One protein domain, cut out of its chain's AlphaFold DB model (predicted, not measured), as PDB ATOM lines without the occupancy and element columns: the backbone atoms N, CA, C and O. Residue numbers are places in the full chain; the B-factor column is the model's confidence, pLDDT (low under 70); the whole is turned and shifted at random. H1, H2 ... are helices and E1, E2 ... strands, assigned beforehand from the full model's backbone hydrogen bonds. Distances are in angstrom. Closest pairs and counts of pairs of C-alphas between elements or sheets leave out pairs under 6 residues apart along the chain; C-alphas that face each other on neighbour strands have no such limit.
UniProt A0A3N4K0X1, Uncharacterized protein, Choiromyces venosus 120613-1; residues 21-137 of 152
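AT A GLANCE: This is residues 21 to 137 of the 152 residues of an uncharacterized protein of Choiromyces venosus 120613-1 (UniProt A0A3N4K0X1). A long helix, H2, runs through the middle, with H1 packed slantwise on it and two short helices also packed on it, H3 on its residues 70 to 79 and H4 on its residues 64 to 72. A two-stranded hairpin, E1 and E2, packs on H1 and on the last part of H2 at one end of the domain, while Gly 55 in the long link from H1 to H2 lies at the other end; the last helix, H5, folds back near H4. The printed part has 117 residues with five named helices and two named strands, in the order H1 H2 E1 E2 H3 H4 H5; the sheet, E1 - E2, is antiparallel and the class is mostly helix. The whole is compact, with a radius of gyration of the C-alphas of 14.1 A and spans of 39 by 30 by 22 A.

HOW THE PARTS SIT: H1, residues 24 to 37, touches the hub H2, residues 58 to 79, as a helical hairpin, at a steep tilt of 41 degrees, opposite ways; their closest C-alphas are those of Ala 31 and Glu 70, 4.8 A apart. H2 has a kink of 30 degrees near residue 65. E1, residues 81 to 85, and E2, residues 91 to 95, are antiparallel neighbours in a hairpin, with N 83 and O 93 within hydrogen-bond range at 2.9 A and N 81 and O 95 at 2.8 A. The closest C-alphas of H1 and E2 are those of Ala 30 and Val 92, 6.2 A apart; of H2 and E2, those of His 76 and Leu 94, 6.4 A apart. H3, residues 105 to 111, touches H2 at its residues 70 to 79 alone, at a steep tilt of 56 degrees, with the C-alphas of Tyr 71 and Ser 111 closest at 4.9 A. H4, residues 113 to 119, touches H2 at its residues 64 to 72 alone, at a shallow tilt of 21 degrees, opposite ways; the C-alphas of Tyr 71 and Met 113 are closest, 5.5 A apart. H5, residues 122 to 137, is close to H4 but not clearly touching, the C-alphas of Trp 117 and Lys 125 being closest at 6.6 A; H5 and H2 are apart. In H3 every O i to N i+4 pair is within hydrogen-bond range; the figures are 8 of 10 in H1, 16 of 18 in H2, 8 of 12 in H5 and 1 of 3 in H4, where 4 of 4 O i to N i+3 pairs are within range.

IN THESE COORDINATES: H1 begins at C-alpha 24, (21.884, 44.580, -37.782), and is 19.7 A long. H2 spans 30.4 A, from C-alpha 58 at (45.757, 49.516, -25.686). H5 spans 21.8 A and ends at C-alpha 137, (43.129, 42.967, -51.866). E1 is 13.7 A long, E2 13.6 A, H3 10.1 A and H4 10.3 A.

THE WHOLE: The two C-alphas farthest apart are those of Gly 55 and Pro 98, 40.1 A. The printed part has no cut. The link from H1 to H2, with 20 residues between them, is long. The mean pLDDT of the printed part is 94.1, and no printed residue is under 70.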
ATOM      1  N   GLU A  21      22.238  32.750 -38.308       97.12
ATOM      2  CA  GLU A  21      22.449  34.023 -38.989       97.12
ATOM      3  C   GLU A  21      21.867  35.159 -38.141       97.12
ATOM      4  O   GLU A  21      20.800  34.994 -37.543       97.12
ATOM      5  N   ILE A  22      22.577  36.285 -38.063       97.38
ATOM      6  CA  ILE A  22      22.165  37.457 -37.282       97.38
ATOM      7  C   ILE A  22      22.158  38.727 -38.135       97.38
ATOM      8  O   ILE A  22      22.957  38.881 -39.063       97.38
ATOM      9  N   GLY A  23      21.248  39.642 -37.806       96.56
ATOM     10  CA  GLY A  23      21.072  40.909 -38.502       96.56
ATOM     11  C   GLY A  23      21.695  42.108 -37.786       96.56
ATOM     12  O   GLY A  23      22.428  42.003 -36.800       96.56
ATOM     13  N   ILE A  24      21.373  43.300 -38.295       97.00
ATOM     14  CA  ILE A  24      21.884  44.580 -37.782       97.00
ATOM     15  C   ILE A  24      21.458  44.856 -36.328       97.00
ATOM     16  O   ILE A  24      22.119  45.620 -35.625       97.00
ATOM     17  N   GLU A  25      20.367  44.243 -35.872       97.06
ATOM     18  CA  GLU A  25      19.858  44.294 -34.502       97.06
ATOM     19  C   GLU A  25      20.861  43.763 -33.470       97.06
ATOM     20  O   GLU A  25      20.965  44.331 -32.382       97.06
ATOM     21  N   ASP A  26      21.664  42.766 -33.851       97.31
ATOM     22  CA  ASP A  26      22.657  42.118 -32.989       97.31
ATOM     23  C   ASP A  26      24.070  42.685 -33.190       97.31
ATOM     24  O   ASP A  26      25.016  42.301 -32.498       97.31
ATOM     25  N   CYS A  27      24.231  43.643 -34.111       97.25
ATOM     26  CA  CYS A  27      25.523  44.168 -34.557       97.25
ATOM     27  C   CYS A  27      26.439  44.587 -33.400       97.25
ATOM     28  O   CYS A  27      27.624  44.265 -33.391       97.25
ATOM     29  N   LYS A  28      25.889  45.262 -32.384       97.56
ATOM     30  CA  LYS A  28      26.677  45.716 -31.231       97.56
ATOM     31  C   LYS A  28      27.197  44.563 -30.383       97.56
ATOM     32  O   LYS A  28      28.362  44.595 -30.010       97.56
ATOM     33  N   ALA A  29      26.358  43.567 -30.106       97.44
ATOM     34  CA  ALA A  29      26.747  42.405 -29.311       97.44
ATOM     35  C   ALA A  29      27.772  41.539 -30.061       97.44
ATOM     36  O   ALA A  29      28.758  41.074 -29.487       97.44
ATOM     37  N   ALA A  30      27.592  41.394 -31.373       98.06
ATOM     38  CA  ALA A  30      28.559  40.718 -32.222       98.06
ATOM     39  C   ALA A  30      29.904  41.468 -32.278       98.06
ATOM     40  O   ALA A  30      30.966  40.857 -32.157       98.06
ATOM     41  N   ALA A  31      29.872  42.798 -32.391       98.19
ATOM     42  CA  ALA A  31      31.067  43.633 -32.359       98.19
ATOM     43  C   ALA A  31      31.789  43.582 -31.007       98.19
ATOM     44  O   ALA A  31      33.015  43.551 -30.994       98.19
ATOM     45  N   ASP A  32      31.056  43.535 -29.890       98.38
ATOM     46  CA  ASP A  32      31.622  43.351 -28.548       98.38
ATOM     47  C   ASP A  32      32.421  42.048 -28.457       98.38
ATOM     48  O   ASP A  32      33.584  42.059 -28.043       98.38
ATOM     49  N   THR A  33      31.837  40.952 -28.942       97.75
ATOM     50  CA  THR A  33      32.494  39.638 -28.974       97.75
ATOM     51  C   THR A  33      33.780  39.679 -29.792       97.75
ATOM     52  O   THR A  33      34.838  39.253 -29.326       97.75
ATOM     53  N   LEU A  34      33.721  40.224 -31.012       98.31
ATOM     54  CA  LEU A  34      34.912  40.346 -31.852       98.31
ATOM     55  C   LEU A  34      35.952  41.277 -31.213       98.31
ATOM     56  O   LEU A  34      37.152  41.021 -31.310       98.31
ATOM     57  N   ALA A  35      35.519  42.348 -30.544       98.31
ATOM     58  CA  ALA A  35      36.421  43.314 -29.929       98.31
ATOM     59  C   ALA A  35      37.210  42.697 -28.786       98.31
ATOM     60  O   ALA A  35      38.417  42.927 -28.687       98.31
ATOM     61  N   GLU A  36      36.549  41.895 -27.958       97.88
ATOM     62  CA  GLU A  36      37.199  41.098 -26.927       97.88
ATOM     63  C   GLU A  36      38.150  40.057 -27.532       97.88
ATOM     64  O   GLU A  36      39.320  40.001 -27.145       97.88
ATOM     65  N   ALA A  37      37.692  39.294 -28.531       97.50
ATOM     66  CA  ALA A  37      38.489  38.246 -29.169       97.50
ATOM     67  C   ALA A  37      39.791  38.786 -29.788       97.50
ATOM     68  O   ALA A  37      40.861  38.203 -29.603       97.50
ATOM     69  N   PHE A  38      39.720  39.935 -30.464       97.88
ATOM     70  CA  PHE A  38      40.861  40.570 -31.128       97.88
ATOM     71  C   PHE A  38      41.604  41.590 -30.258       97.88
ATOM     72  O   PHE A  38      42.507  42.266 -30.745       97.88
ATOM     73  N   PHE A  39      41.293  41.705 -28.960       98.06
ATOM     74  CA  PHE A  39      41.946  42.685 -28.085       98.06
ATOM     75  C   PHE A  39      43.474  42.531 -28.040       98.06
ATOM     76  O   PHE A  39      44.202  43.512 -27.937       98.06
ATOM     77  N   LYS A  40      43.975  41.294 -28.108       97.12
ATOM     78  CA  LYS A  40      45.415  40.990 -28.061       97.12
ATOM     79  C   LYS A  40      46.040  40.776 -29.442       97.12
ATOM     80  O   LYS A  40      47.205  40.399 -29.506       97.12
ATOM     81  N   ASP A  41      45.281  40.988 -30.513       97.38
ATOM     82  CA  ASP A  41      45.759  40.816 -31.880       97.38
ATOM     83  C   ASP A  41      46.487  42.082 -32.351       97.38
ATOM     84  O   ASP A  41      45.896  43.153 -32.497       97.38
ATOM     85  N   ASP A  42      47.790  41.968 -32.598       96.50
ATOM     86  CA  ASP A  42      48.602  43.097 -33.056       96.50
ATOM     87  C   ASP A  42      48.218  43.573 -34.467       96.50
ATOM     88  O   ASP A  42      48.403  44.748 -34.784       96.50
ATOM     89  N   VAL A  43      47.633  42.705 -35.300       94.88
ATOM     90  CA  VAL A  43      47.114  43.072 -36.624       94.88
ATOM     91  C   VAL A  43      45.878  43.953 -36.480       94.88
ATOM     92  O   VAL A  43      45.791  44.988 -37.143       94.88
ATOM     93  N   ALA A  44      44.963  43.615 -35.566       95.62
ATOM     94  CA  ALA A  44      43.775  44.430 -35.297       95.62
ATOM     95  C   ALA A  44      44.134  45.833 -34.773       95.62
ATOM     96  O   ALA A  44      43.435  46.809 -35.046       95.62
ATOM     97  N   PHE A  45      45.267  45.954 -34.074       97.56
ATOM     98  CA  PHE A  45      45.782  47.229 -33.577       97.56
ATOM     99  C   PHE A  45      46.778  47.917 -34.520       97.56
ATOM    100  O   PHE A  45      47.220  49.021 -34.207       97.56
ATOM    101  N   TYR A  46      47.101  47.352 -35.687       96.88
ATOM    102  CA  TYR A  46      48.154  47.868 -36.573       96.88
ATOM    103  C   TYR A  46      47.971  49.347 -36.956       96.88
ATOM    104  O   TYR A  46      48.936  50.114 -36.991       96.88
ATOM    105  N   PHE A  47      46.732  49.768 -37.213       96.56
ATOM    106  CA  PHE A  47      46.368  51.147 -37.571       96.56
ATOM    107  C   PHE A  47      45.853  51.983 -36.380       96.56
ATOM    108  O   PHE A  47      45.483  53.142 -36.565       96.56
ATOM    109  N   LEU A  48      45.836  51.420 -35.166       97.31
ATOM    110  CA  LEU A  48      45.447  52.096 -33.918       97.31
ATOM    111  C   LEU A  48      46.663  52.437 -33.049       97.31
ATOM    112  O   LEU A  48      46.761  53.536 -32.494       97.31
ATOM    113  N   ASP A  49      47.592  51.491 -32.936       96.75
ATOM    114  CA  ASP A  49      48.841  51.628 -32.201       96.75
ATOM    115  C   ASP A  49      49.932  52.207 -33.109       96.75
ATOM    116  O   ASP A  49      50.795  51.523 -33.673       96.75
ATOM    117  N   THR A  50      49.814  53.511 -33.337       97.25
ATOM    118  CA  THR A  50      50.702  54.275 -34.206       97.25
ATOM    119  C   THR A  50      51.552  55.255 -33.398       97.25
ATOM    120  O   THR A  50      51.094  55.778 -32.383       97.25
ATOM    121  N   PRO A  51      52.767  55.608 -33.861       96.81
ATOM    122  CA  PRO A  51      53.630  56.557 -33.151       96.81
ATOM    123  C   PRO A  51      52.997  57.937 -32.891       96.81
ATOM    124  O   PRO A  51      53.415  58.648 -31.982       96.81
ATOM    125  N   ASP A  52      52.002  58.331 -33.690       97.25
ATOM    126  CA  ASP A  52      51.280  59.603 -33.583       97.25
ATOM    127  C   ASP A  52      49.966  59.511 -32.778       97.25
ATOM    128  O   ASP A  52      49.210  60.482 -32.734       97.25
ATOM    129  N   ASN A  53      49.688  58.382 -32.110       95.50
ATOM    130  CA  ASN A  53      48.492  58.209 -31.274       95.50
ATOM    131  C   ASN A  53      48.573  58.915 -29.906       95.50
ATOM    132  O   ASN A  53      47.587  58.927 -29.166       95.50
ATOM    133  N   GLY A  54      49.720  59.529 -29.590       95.38
ATOM    134  CA  GLY A  54      49.965  60.232 -28.331       95.38
ATOM    135  C   GLY A  54      50.458  59.338 -27.192       95.38
ATOM    136  O   GLY A  54      50.392  59.761 -26.043       95.38
ATOM    137  N   GLY A  55      50.939  58.125 -27.491       95.94
ATOM    138  CA  GLY A  55      51.391  57.163 -26.482       95.94
ATOM    139  C   GLY A  55      50.237  56.497 -25.735       95.94
ATOM    140  O   GLY A  55      50.407  56.113 -24.579       95.94
ATOM    141  N   LYS A  56      49.063  56.407 -26.372       97.31
ATOM    142  CA  LYS A  56      47.881  55.769 -25.785       97.31
ATOM    143  C   LYS A  56      48.144  54.295 -25.531       97.31
ATOM    144  O   LYS A  56      48.706  53.593 -26.368       97.31
ATOM    145  N   THR A  57      47.671  53.834 -24.387       97.50
ATOM    146  CA  THR A  57      47.619  52.418 -24.045       97.50
ATOM    147  C   THR A  57      46.578  51.691 -24.892       97.50
ATOM    148  O   THR A  57      45.668  52.290 -25.477       97.50
ATOM    149  N   ARG A  58      46.689  50.366 -24.944       96.31
ATOM    150  CA  ARG A  58      45.757  49.516 -25.686       96.31
ATOM    151  C   ARG A  58      44.333  49.617 -25.128       96.31
ATOM    152  O   ARG A  58      43.374  49.655 -25.893       96.31
ATOM    153  N   GLU A  59      44.198  49.762 -23.815       98.06
ATOM    154  CA  GLU A  59      42.937  49.999 -23.114       98.06
ATOM    155  C   GLU A  59      42.301  51.338 -23.517       98.06
ATOM    156  O   GLU A  59      41.089  51.420 -23.710       98.06
ATOM    157  N   GLU A  60      43.106  52.386 -23.715       98.19
ATOM    158  CA  GLU A  60      42.625  53.691 -24.190       98.19
ATOM    159  C   GLU A  60      42.236  53.682 -25.676       98.19
ATOM    160  O   GLU A  60      41.415  54.495 -26.109       98.19
ATOM    161  N   LEU A  61      42.811  52.773 -26.467       98.19
ATOM    162  CA  LEU A  61      42.456  52.555 -27.873       98.19
ATOM    163  C   LEU A  61      41.240  51.631 -28.038       98.19
ATOM    164  O   LEU A  61      40.581  51.675 -29.080       98.19
ATOM    165  N   TYR A  62      40.909  50.839 -27.016       98.25
ATOM    166  CA  TYR A  62      39.839  49.844 -27.057       98.25
ATOM    167  C   TYR A  62      38.473  50.384 -27.515       98.25
ATOM    168  O   TYR A  62      37.830  49.721 -28.330       98.25
ATOM    169  N   PRO A  63      38.015  51.587 -27.108       98.31
ATOM    170  CA  PRO A  63      36.745  52.118 -27.596       98.31
ATOM    171  C   PRO A  63      36.710  52.296 -29.120       98.31
ATOM    172  O   PRO A  63      35.683  52.036 -29.743       98.31
ATOM    173  N   LEU A  64      37.830  52.708 -29.728       98.06
ATOM    174  CA  LEU A  64      37.932  52.865 -31.179       98.06
ATOM    175  C   LEU A  64      38.049  51.506 -31.883       98.06
ATOM    176  O   LEU A  64      37.434  51.320 -32.926       98.06
ATOM    177  N   HIS A  65      38.778  50.550 -31.297       98.31
ATOM    178  CA  HIS A  65      38.834  49.156 -31.767       98.31
ATOM    179  C   HIS A  65      37.440  48.520 -31.835       98.31
ATOM    180  O   HIS A  65      37.023  48.025 -32.881       98.31
ATOM    181  N   ARG A  66      36.674  48.623 -30.744       98.44
ATOM    182  CA  ARG A  66      35.287  48.151 -30.674       98.44
ATOM    183  C   ARG A  66      34.412  48.803 -31.742       98.44
ATOM    184  O   ARG A  66      33.638  48.126 -32.408       98.44
ATOM    185  N   GLU A  67      34.531  50.115 -31.919       98.00
ATOM    186  CA  GLU A  67      33.743  50.851 -32.908       98.00
ATOM    187  C   GLU A  67      34.097  50.465 -34.354       98.00
ATOM    188  O   GLU A  67      33.212  50.386 -35.201       98.00
ATOM    189  N   ILE A  68      35.367  50.166 -34.638       97.56
ATOM    190  CA  ILE A  68      35.799  49.638 -35.940       97.56
ATOM    191  C   ILE A  68      35.147  48.288 -36.219       97.56
ATOM    192  O   ILE A  68      34.620  48.081 -37.311       97.56
ATOM    193  N   LEU A  69      35.116  47.395 -35.231       98.19
ATOM    194  CA  LEU A  69      34.450  46.105 -35.380       98.19
ATOM    195  C   LEU A  69      32.933  46.247 -35.509       98.19
ATOM    196  O   LEU A  69      32.335  45.511 -36.283       98.19
ATOM    197  N   GLU A  70      32.318  47.242 -34.867       98.25
ATOM    198  CA  GLU A  70      30.907  47.585 -35.094       98.25
ATOM    199  C   GLU A  70      30.657  47.996 -36.553       98.25
ATOM    200  O   GLU A  70      29.695  47.538 -37.168       98.25
ATOM    201  N   TYR A  71      31.550  48.784 -37.160       97.25
ATOM    202  CA  TYR A  71      31.434  49.137 -38.581       97.25
ATOM    203  C   TYR A  71      31.639  47.926 -39.497       97.25
ATOM    204  O   TYR A  71      30.914  47.768 -40.479       97.25
ATOM    205  N   ILE A  72      32.603  47.060 -39.178       96.25
ATOM    206  CA  ILE A  72      32.881  45.845 -39.952       96.25
ATOM    207  C   ILE A  72      31.683  44.890 -39.887       96.25
ATOM    208  O   ILE A  72      31.213  44.454 -40.937       96.25
ATOM    209  N   VAL A  73      31.143  44.613 -38.698       97.75
ATOM    210  CA  VAL A  73      29.950  43.770 -38.528       97.75
ATOM    211  C   VAL A  73      28.761  44.374 -39.266       97.75
ATOM    212  O   VAL A  73      28.127  43.679 -40.052       97.75
ATOM    213  N   ALA A  74      28.499  45.675 -39.102       97.25
ATOM    214  CA  ALA A  74      27.391  46.338 -39.785       97.25
ATOM    215  C   ALA A  74      27.487  46.208 -41.311       97.25
ATOM    216  O   ALA A  74      26.484  45.954 -41.972       97.25
ATOM    217  N   ALA A  75      28.684  46.363 -41.881       95.31
ATOM    218  CA  ALA A  75      28.893  46.191 -43.313       95.31
ATOM    219  C   ALA A  75      28.628  44.745 -43.778       95.31
ATOM    220  O   ALA A  75      27.982  44.558 -44.809       95.31
ATOM    221  N   HIS A  76      29.013  43.735 -42.989       95.56
ATOM    222  CA  HIS A  76      28.665  42.337 -43.272       95.56
ATOM    223  C   HIS A  76      27.172  42.042 -43.067       95.56
ATOM    224  O   HIS A  76      26.622  41.228 -43.794       95.56
ATOM    225  N   CYS A  77      26.471  42.724 -42.159       95.50
ATOM    226  CA  CYS A  77      25.013  42.596 -42.057       95.50
ATOM    227  C   CYS A  77      24.281  43.165 -43.286       95.50
ATOM    228  O   CYS A  77      23.156  42.758 -43.558       95.50
ATOM    229  N   PHE A  78      24.867  44.133 -44.004       92.56
ATOM    230  CA  PHE A  78      24.230  44.727 -45.186       92.56
ATOM    231  C   PHE A  78      24.505  43.951 -46.476       92.56
ATOM    232  O   PHE A  78      23.584  43.786 -47.273       92.56
ATOM    233  N   ASN A  79      25.738  43.478 -46.668       90.62
ATOM    234  CA  ASN A  79      26.191  42.888 -47.936       90.62
ATOM    235  C   ASN A  79      26.828  41.498 -47.793       90.62
ATOM    236  O   ASN A  79      27.318  40.932 -48.770       90.62
ATOM    237  N   GLY A  80      26.853  40.956 -46.581       93.19
ATOM    238  CA  GLY A  80      27.530  39.716 -46.243       93.19
ATOM    239  C   GLY A  80      26.621  38.715 -45.541       93.19
ATOM    240  O   GLY A  80      25.396  38.763 -45.635       93.19
ATOM    241  N   LEU A  81      27.268  37.802 -44.829       95.19
ATOM    242  CA  LEU A  81      26.664  36.836 -43.930       95.19
ATOM    243  C   LEU A  81      27.351  36.955 -42.569       95.19
ATOM    244  O   LEU A  81      28.579  36.895 -42.469       95.19
ATOM    245  N   VAL A  82      26.551  37.097 -41.516       97.69
ATOM    246  CA  VAL A  82      27.031  37.137 -40.134       97.69
ATOM    247  C   VAL A  82      26.446  35.947 -39.397       97.69
ATOM    248  O   VAL A  82      25.232  35.822 -39.271       97.69
ATOM    249  N   LEU A  83      27.320  35.065 -38.920       97.44
ATOM    250  CA  LEU A  83      26.946  33.872 -38.170       97.44
ATOM    251  C   LEU A  83      27.350  34.020 -36.713       97.44
ATOM    252  O   LEU A  83      28.391  34.601 -36.405       97.44
ATOM    253  N   SER A  84      26.554  33.449 -35.817       96.44
ATOM    254  CA  SER A  84      26.818  33.485 -34.386       96.44
ATOM    255  C   SER A  84      26.430  32.187 -33.679       96.44
ATOM    256  O   SER A  84      25.518  31.486 -34.118       96.44
ATOM    257  N   ILE A  85      27.126  31.884 -32.580       94.44
ATOM    258  CA  ILE A  85      26.851  30.776 -31.649       94.44
ATOM    259  C   ILE A  85      26.749  31.299 -30.210       94.44
ATOM    260  O   ILE A  85      27.184  32.416 -29.922       94.44
ATOM    261  N   GLY A  86      26.179  30.498 -29.304       89.88
ATOM    262  CA  GLY A  86      25.957  30.876 -27.904       89.88
ATOM    263  C   GLY A  86      24.816  31.882 -27.732       89.88
ATOM    264  O   GLY A  86      24.537  32.681 -28.627       89.88
ATOM    265  N   GLU A  87      24.128  31.869 -26.588       85.31
ATOM    266  CA  GLU A  87      22.974  32.757 -26.342       85.31
ATOM    267  C   GLU A  87      23.356  34.246 -26.410       85.31
ATOM    268  O   GLU A  87      22.566  35.063 -26.873       85.31
ATOM    269  N   ASN A  88      24.597  34.580 -26.039       87.44
ATOM    270  CA  ASN A  88      25.112  35.952 -25.976       87.44
ATOM    271  C   ASN A  88      26.134  36.282 -27.079       87.44
ATOM    272  O   ASN A  88      26.982  37.147 -26.886       87.44
ATOM    273  N   HIS A  89      26.064  35.595 -28.222       91.94
ATOM    274  CA  HIS A  89      26.981  35.760 -29.359       91.94
ATOM    275  C   HIS A  89      28.445  35.413 -29.068       91.94
ATOM    276  O   HIS A  89      29.341  35.986 -29.666       91.94
ATOM    277  N   GLU A  90      28.694  34.435 -28.200       90.69
ATOM    278  CA  GLU A  90      30.021  34.038 -27.695       90.69
ATOM    279  C   GLU A  90      31.023  33.637 -28.800       90.69
ATOM    280  O   GLU A  90      32.235  33.636 -28.581       90.69
ATOM    281  N   GLY A  91      30.522  33.313 -29.995       93.06
ATOM    282  CA  GLY A  91      31.304  33.237 -31.223       93.06
ATOM    283  C   GLY A  91      30.591  33.958 -32.364       93.06
ATOM    284  O   GLY A  91      29.364  33.889 -32.485       93.06
ATOM    285  N   VAL A  92      31.371  34.636 -33.207       97.25
ATOM    286  CA  VAL A  92      30.891  35.386 -34.374       97.25
ATOM    287  C   VAL A  92      31.806  35.107 -35.560       97.25
ATOM    288  O   VAL A  92      33.029  35.136 -35.423       97.25
ATOM    289  N   ALA A  93      31.217  34.869 -36.728       97.00
ATOM    290  CA  ALA A  93      31.930  34.750 -37.992       97.00
ATOM    291  C   ALA A  93      31.324  35.693 -39.033       97.00
ATOM    292  O   ALA A  93      30.103  35.812 -39.139       97.00
ATOM    293  N   LEU A  94      32.195  36.343 -39.800       96.56
ATOM    294  CA  LEU A  94      31.836  37.292 -40.846       96.56
ATOM    295  C   LEU A  94      32.277  36.727 -42.193       96.56
ATOM    296  O   LEU A  94      33.430  36.321 -42.333       96.56
ATOM    297  N   TRP A  95      31.369  36.710 -43.162       93.81
ATOM    298  CA  TRP A  95      31.619  36.190 -44.502       93.81
ATOM    299  C   TRP A  95      31.110  37.170 -45.548       93.81
ATOM    300  O   TRP A  95      30.024  37.735 -45.400       93.81
ATOM    301  N   MET A  96      31.870  37.342 -46.624       89.94
ATOM    302  CA  MET A  96      31.435  38.108 -47.787       89.94
ATOM    303  C   MET A  96      31.144  37.140 -48.935       89.94
ATOM    304  O   MET A  96      31.987  36.301 -49.240       89.94
ATOM    305  N   PRO A  97      29.963  37.208 -49.569       88.94
ATOM    306  CA  PRO A  97      29.652  36.339 -50.688       88.94
ATOM    307  C   PRO A  97      30.506  36.689 -51.917       88.94
ATOM    308  O   PRO A  97      30.940  37.838 -52.070       88.94
ATOM    309  N   PRO A  98      30.681  35.730 -52.843       86.12
ATOM    310  CA  PRO A  98      31.399  35.951 -54.088       86.12
ATOM    311  C   PRO A  98      30.896  37.181 -54.851       86.12
ATOM    312  O   PRO A  98      29.689  37.421 -54.960       86.12
ATOM    313  N   GLY A  99      31.830  37.974 -55.373       80.12
ATOM    314  CA  GLY A  99      31.531  39.174 -56.157       80.12
ATOM    315  C   GLY A  99      30.991  40.360 -55.350       80.12
ATOM    316  O   GLY A  99      30.708  41.401 -55.944       80.12
ATOM    317  N   GLN A 100      30.869  40.242 -54.023       78.75
ATOM    318  CA  GLN A 100      30.565  41.367 -53.142       78.75
ATOM    319  C   GLN A 100      31.805  41.819 -52.378       78.75
ATOM    320  O   GLN A 100      32.561  41.012 -51.847       78.75
ATOM    321  N   ASN A 101      31.974  43.134 -52.284       74.31
ATOM    322  CA  ASN A 101      32.999  43.775 -51.471       74.31
ATOM    323  C   ASN A 101      32.323  44.792 -50.547       74.31
ATOM    324  O   ASN A 101      31.260  45.323 -50.865       74.31
ATOM    325  N   MET A 102      32.958  45.095 -49.417       72.94
ATOM    326  CA  MET A 102      32.453  46.078 -48.448       72.94
ATOM    327  C   MET A 102      32.675  47.537 -48.893       72.94
ATOM    328  O   MET A 102      32.285  48.467 -48.185       72.94
ATOM    329  N   ASP A 103      33.305  47.735 -50.054       72.88
ATOM    330  CA  ASP A 103      33.819  49.025 -50.520       72.88
ATOM    331  C   ASP A 103      32.802  49.843 -51.331       72.88
ATOM    332  O   ASP A 103      33.118  50.925 -51.833       72.88
ATOM    333  N   ASP A 104      31.569  49.358 -51.491       81.56
ATOM    334  CA  ASP A 104      30.538  50.153 -52.142       81.56
ATOM    335  C   ASP A 104      30.096  51.328 -51.248       81.56
ATOM    336  O   ASP A 104      30.026  51.257 -50.017       81.56
ATOM    337  N   TRP A 105      29.764  52.447 -51.892       77.19
ATOM    338  CA  TRP A 105      29.431  53.693 -51.202       77.19
ATOM    339  C   TRP A 105      28.241  53.574 -50.243       77.19
ATOM    340  O   TRP A 105      28.187  54.298 -49.245       77.19
ATOM    341  N   PHE A 106      27.282  52.692 -50.530       81.94
ATOM    342  CA  PHE A 106      26.101  52.519 -49.691       81.94
ATOM    343  C   PHE A 106      26.472  51.812 -48.387       81.94
ATOM    344  O   PHE A 106      26.119  52.298 -47.307       81.94
ATOM    345  N   THR A 107      27.260  50.743 -48.470       86.00
ATOM    346  CA  THR A 107      27.779  50.009 -47.314       86.00
ATOM    347  C   THR A 107      28.701  50.867 -46.471       86.00
ATOM    348  O   THR A 107      28.493  50.964 -45.259       86.00
ATOM    349  N   ILE A 108      29.650  51.577 -47.089       87.81
ATOM    350  CA  ILE A 108      30.548  52.511 -46.391       87.81
ATOM    351  C   ILE A 108      29.748  53.548 -45.592       87.81
ATOM    352  O   ILE A 108      30.076  53.845 -44.438       87.81
ATOM    353  N   PHE A 109      28.684  54.100 -46.183       90.62
ATOM    354  CA  PHE A 109      27.863  55.109 -45.523       90.62
ATOM    355  C   PHE A 109      27.042  54.532 -44.363       90.62
ATOM    356  O   PHE A 109      27.074  55.088 -43.260       90.62
ATOM    357  N   ARG A 110      26.316  53.427 -44.587       91.19
ATOM    358  CA  ARG A 110      25.383  52.862 -43.595       91.19
ATOM    359  C   ARG A 110      26.072  52.163 -42.436       91.19
ATOM    360  O   ARG A 110      25.584  52.269 -41.314       91.19
ATOM    361  N   SER A 111      27.197  51.500 -42.689       92.19
ATOM    362  CA  SER A 111      28.015  50.886 -41.635       92.19
ATOM    363  C   SER A 111      28.683  51.924 -40.734       92.19
ATOM    364  O   SER A 111      28.966  51.652 -39.575       92.19
ATOM    365  N   GLY A 112      28.919  53.137 -41.247       93.62
ATOM    366  CA  GLY A 112      29.687  54.158 -40.545       93.62
ATOM    367  C   GLY A 112      31.190  54.101 -40.809       93.62
ATOM    368  O   GLY A 112      31.900  54.935 -40.250       93.62
ATOM    369  N   MET A 113      31.664  53.215 -41.695       93.00
ATOM    370  CA  MET A 113      33.082  53.060 -42.051       93.00
ATOM    371  C   MET A 113      33.744  54.384 -42.465       93.00
ATOM    372  O   MET A 113      34.898  54.652 -42.135       93.00
ATOM    373  N   TRP A 114      32.990  55.284 -43.107       93.62
ATOM    374  CA  TRP A 114      33.458  56.628 -43.471       93.62
ATOM    375  C   TRP A 114      33.972  57.455 -42.278       93.62
ATOM    376  O   TRP A 114      34.820  58.334 -42.446       93.62
ATOM    377  N   ARG A 115      33.489  57.188 -41.056       95.81
ATOM    378  CA  ARG A 115      33.909  57.902 -39.840       95.81
ATOM    379  C   ARG A 115      35.354  57.594 -39.459       95.81
ATOM    380  O   ARG A 115      35.979  58.425 -38.799       95.81
ATOM    381  N   LEU A 116      35.909  56.463 -39.902       94.38
ATOM    382  CA  LEU A 116      37.310  56.103 -39.653       94.38
ATOM    383  C   LEU A 116      38.275  57.134 -40.213       94.38
ATOM    384  O   LEU A 116      39.258  57.474 -39.555       94.38
ATOM    385  N   TRP A 117      37.931  57.735 -41.352       93.44
ATOM    386  CA  TRP A 117      38.708  58.825 -41.924       93.44
ATOM    387  C   TRP A 117      38.892  60.006 -40.959       93.44
ATOM    388  O   TRP A 117      39.891  60.717 -41.037       93.44
ATOM    389  N   TYR A 118      37.962  60.231 -40.030       95.38
ATOM    390  CA  TYR A 118      38.031  61.325 -39.057       95.38
ATOM    391  C   TYR A 118      38.547  60.893 -37.681       95.38
ATOM    392  O   TYR A 118      39.015  61.742 -36.926       95.38
ATOM    393  N   LYS A 119      38.463  59.599 -37.352       96.56
ATOM    394  CA  LYS A 119      38.840  59.054 -36.038       96.56
ATOM    395  C   LYS A 119      40.288  58.580 -35.969       96.56
ATOM    396  O   LYS A 119      40.899  58.672 -34.908       96.56
ATOM    397  N   LEU A 120      40.833  58.084 -37.079       97.00
ATOM    398  CA  LEU A 120      42.217  57.626 -37.143       97.00
ATOM    399  C   LEU A 120      43.195  58.806 -37.174       97.00
ATOM    400  O   LEU A 120      42.901  59.884 -37.704       97.00
ATOM    401  N   THR A 121      44.390  58.577 -36.632       97.38
ATOM    402  CA  THR A 121      45.514  59.509 -36.744       97.38
ATOM    403  C   THR A 121      46.009  59.595 -38.191       97.38
ATOM    404  O   THR A 121      45.489  58.924 -39.087       97.38
ATOM    405  N   LYS A 122      47.013  60.433 -38.468       97.38
ATOM    406  CA  LYS A 122      47.556  60.535 -39.828       97.38
ATOM    407  C   LYS A 122      48.222  59.221 -40.239       97.38
ATOM    408  O   LYS A 122      47.964  58.737 -41.338       97.38
ATOM    409  N   GLU A 123      49.035  58.648 -39.357       97.88
ATOM    410  CA  GLU A 123      49.673  57.354 -39.603       97.88
ATOM    411  C   GLU A 123      48.648  56.216 -39.612       97.88
ATOM    412  O   GLU A 123      48.735  55.336 -40.462       97.88
ATOM    413  N   GLY A 124      47.628  56.262 -38.749       97.38
ATOM    414  CA  GLY A 124      46.560  55.262 -38.731       97.38
ATOM    415  C   GLY A 124      45.790  55.210 -40.050       97.38
ATOM    416  O   GLY A 124      45.543  54.128 -40.576       97.38
ATOM    417  N   LYS A 125      45.482  56.369 -40.649       96.94
ATOM    418  CA  LYS A 125      44.859  56.426 -41.984       96.94
ATOM    419  C   LYS A 125      45.747  55.810 -43.053       96.94
ATOM    420  O   LYS A 125      45.254  55.009 -43.835       96.94
ATOM    421  N   ARG A 126      47.036  56.158 -43.063       97.12
ATOM    422  CA  ARG A 126      48.008  55.611 -44.018       97.12
ATOM    423  C   ARG A 126      48.068  54.085 -43.914       97.12
ATOM    424  O   ARG A 126      47.936  53.392 -44.911       97.12
ATOM    425  N   ARG A 127      48.183  53.556 -42.692       97.25
ATOM    426  CA  ARG A 127      48.207  52.110 -42.442       97.25
ATOM    427  C   ARG A 127      46.904  51.419 -42.822       97.25
ATOM    428  O   ARG A 127      46.952  50.325 -43.359       97.25
ATOM    429  N   TYR A 128      45.748  52.022 -42.551       94.75
ATOM    430  CA  TYR A 128      44.460  51.405 -42.872       94.75
ATOM    431  C   TYR A 128      44.150  51.462 -44.377       94.75
ATOM    432  O   TYR A 128      43.956  50.425 -45.007       94.75
ATOM    433  N   PHE A 129      44.124  52.666 -44.956       92.56
ATOM    434  CA  PHE A 129      43.635  52.907 -46.317       92.56
ATOM    435  C   PHE A 129      44.679  52.641 -47.406       92.56
ATOM    436  O   PHE A 129      44.293  52.195 -48.482       92.56
ATOM    437  N   ASP A 130      45.967  52.871 -47.133       93.12
ATOM    438  CA  ASP A 130      47.027  52.775 -48.150       93.12
ATOM    439  C   ASP A 130      47.894  51.512 -48.001       93.12
ATOM    440  O   ASP A 130      48.674  51.199 -48.890       93.12
ATOM    441  N   GLU A 131      47.816  50.789 -46.877       94.56
ATOM    442  CA  GLU A 131      48.627  49.581 -46.662       94.56
ATOM    443  C   GLU A 131      47.766  48.347 -46.407       94.56
ATOM    444  O   GLU A 131      47.796  47.403 -47.189       94.56
ATOM    445  N   PHE A 132      47.005  48.331 -45.312       92.81
ATOM    446  CA  PHE A 132      46.287  47.150 -44.840       92.81
ATOM    447  C   PHE A 132      45.261  46.664 -45.866       92.81
ATOM    448  O   PHE A 132      45.321  45.512 -46.293       92.81
ATOM    449  N   MET A 133      44.373  47.555 -46.319       90.31
ATOM    450  CA  MET A 133      43.370  47.209 -47.329       90.31
ATOM    451  C   MET A 133      44.004  46.854 -48.677       90.31
ATOM    452  O   MET A 133      43.531  45.931 -49.338       90.31
ATOM    453  N   GLU A 134      45.084  47.526 -49.080       90.69
ATOM    454  CA  GLU A 134      45.783  47.215 -50.334       90.69
ATOM    455  C   GLU A 134      46.419  45.818 -50.285       90.69
ATOM    456  O   GLU A 134      46.267  45.023 -51.214       90.69
ATOM    457  N   ILE A 135      47.098  45.489 -49.182       93.38
ATOM    458  CA  ILE A 135      47.718  44.178 -48.981       93.38
ATOM    459  C   ILE A 135      46.651  43.085 -48.983       93.38
ATOM    460  O   ILE A 135      46.852  42.074 -49.652       93.38
ATOM    461  N   LEU A 136      45.521  43.287 -48.299       88.69
ATOM    462  CA  LEU A 136      44.419  42.323 -48.300       88.69
ATOM    463  C   LEU A 136      43.895  42.053 -49.714       88.69
ATOM    464  O   LEU A 136      43.824  40.893 -50.114       88.69
ATOM    465  N   HIS A 137      43.605  43.102 -50.488       86.50
ATOM    466  CA  HIS A 137      43.129  42.967 -51.866       86.50
ATOM    467  C   HIS A 137      44.134  42.229 -52.749       86.50
ATOM    468  O   HIS A 137      43.789  41.244 -53.402       86.50
TER     469      HIS A 137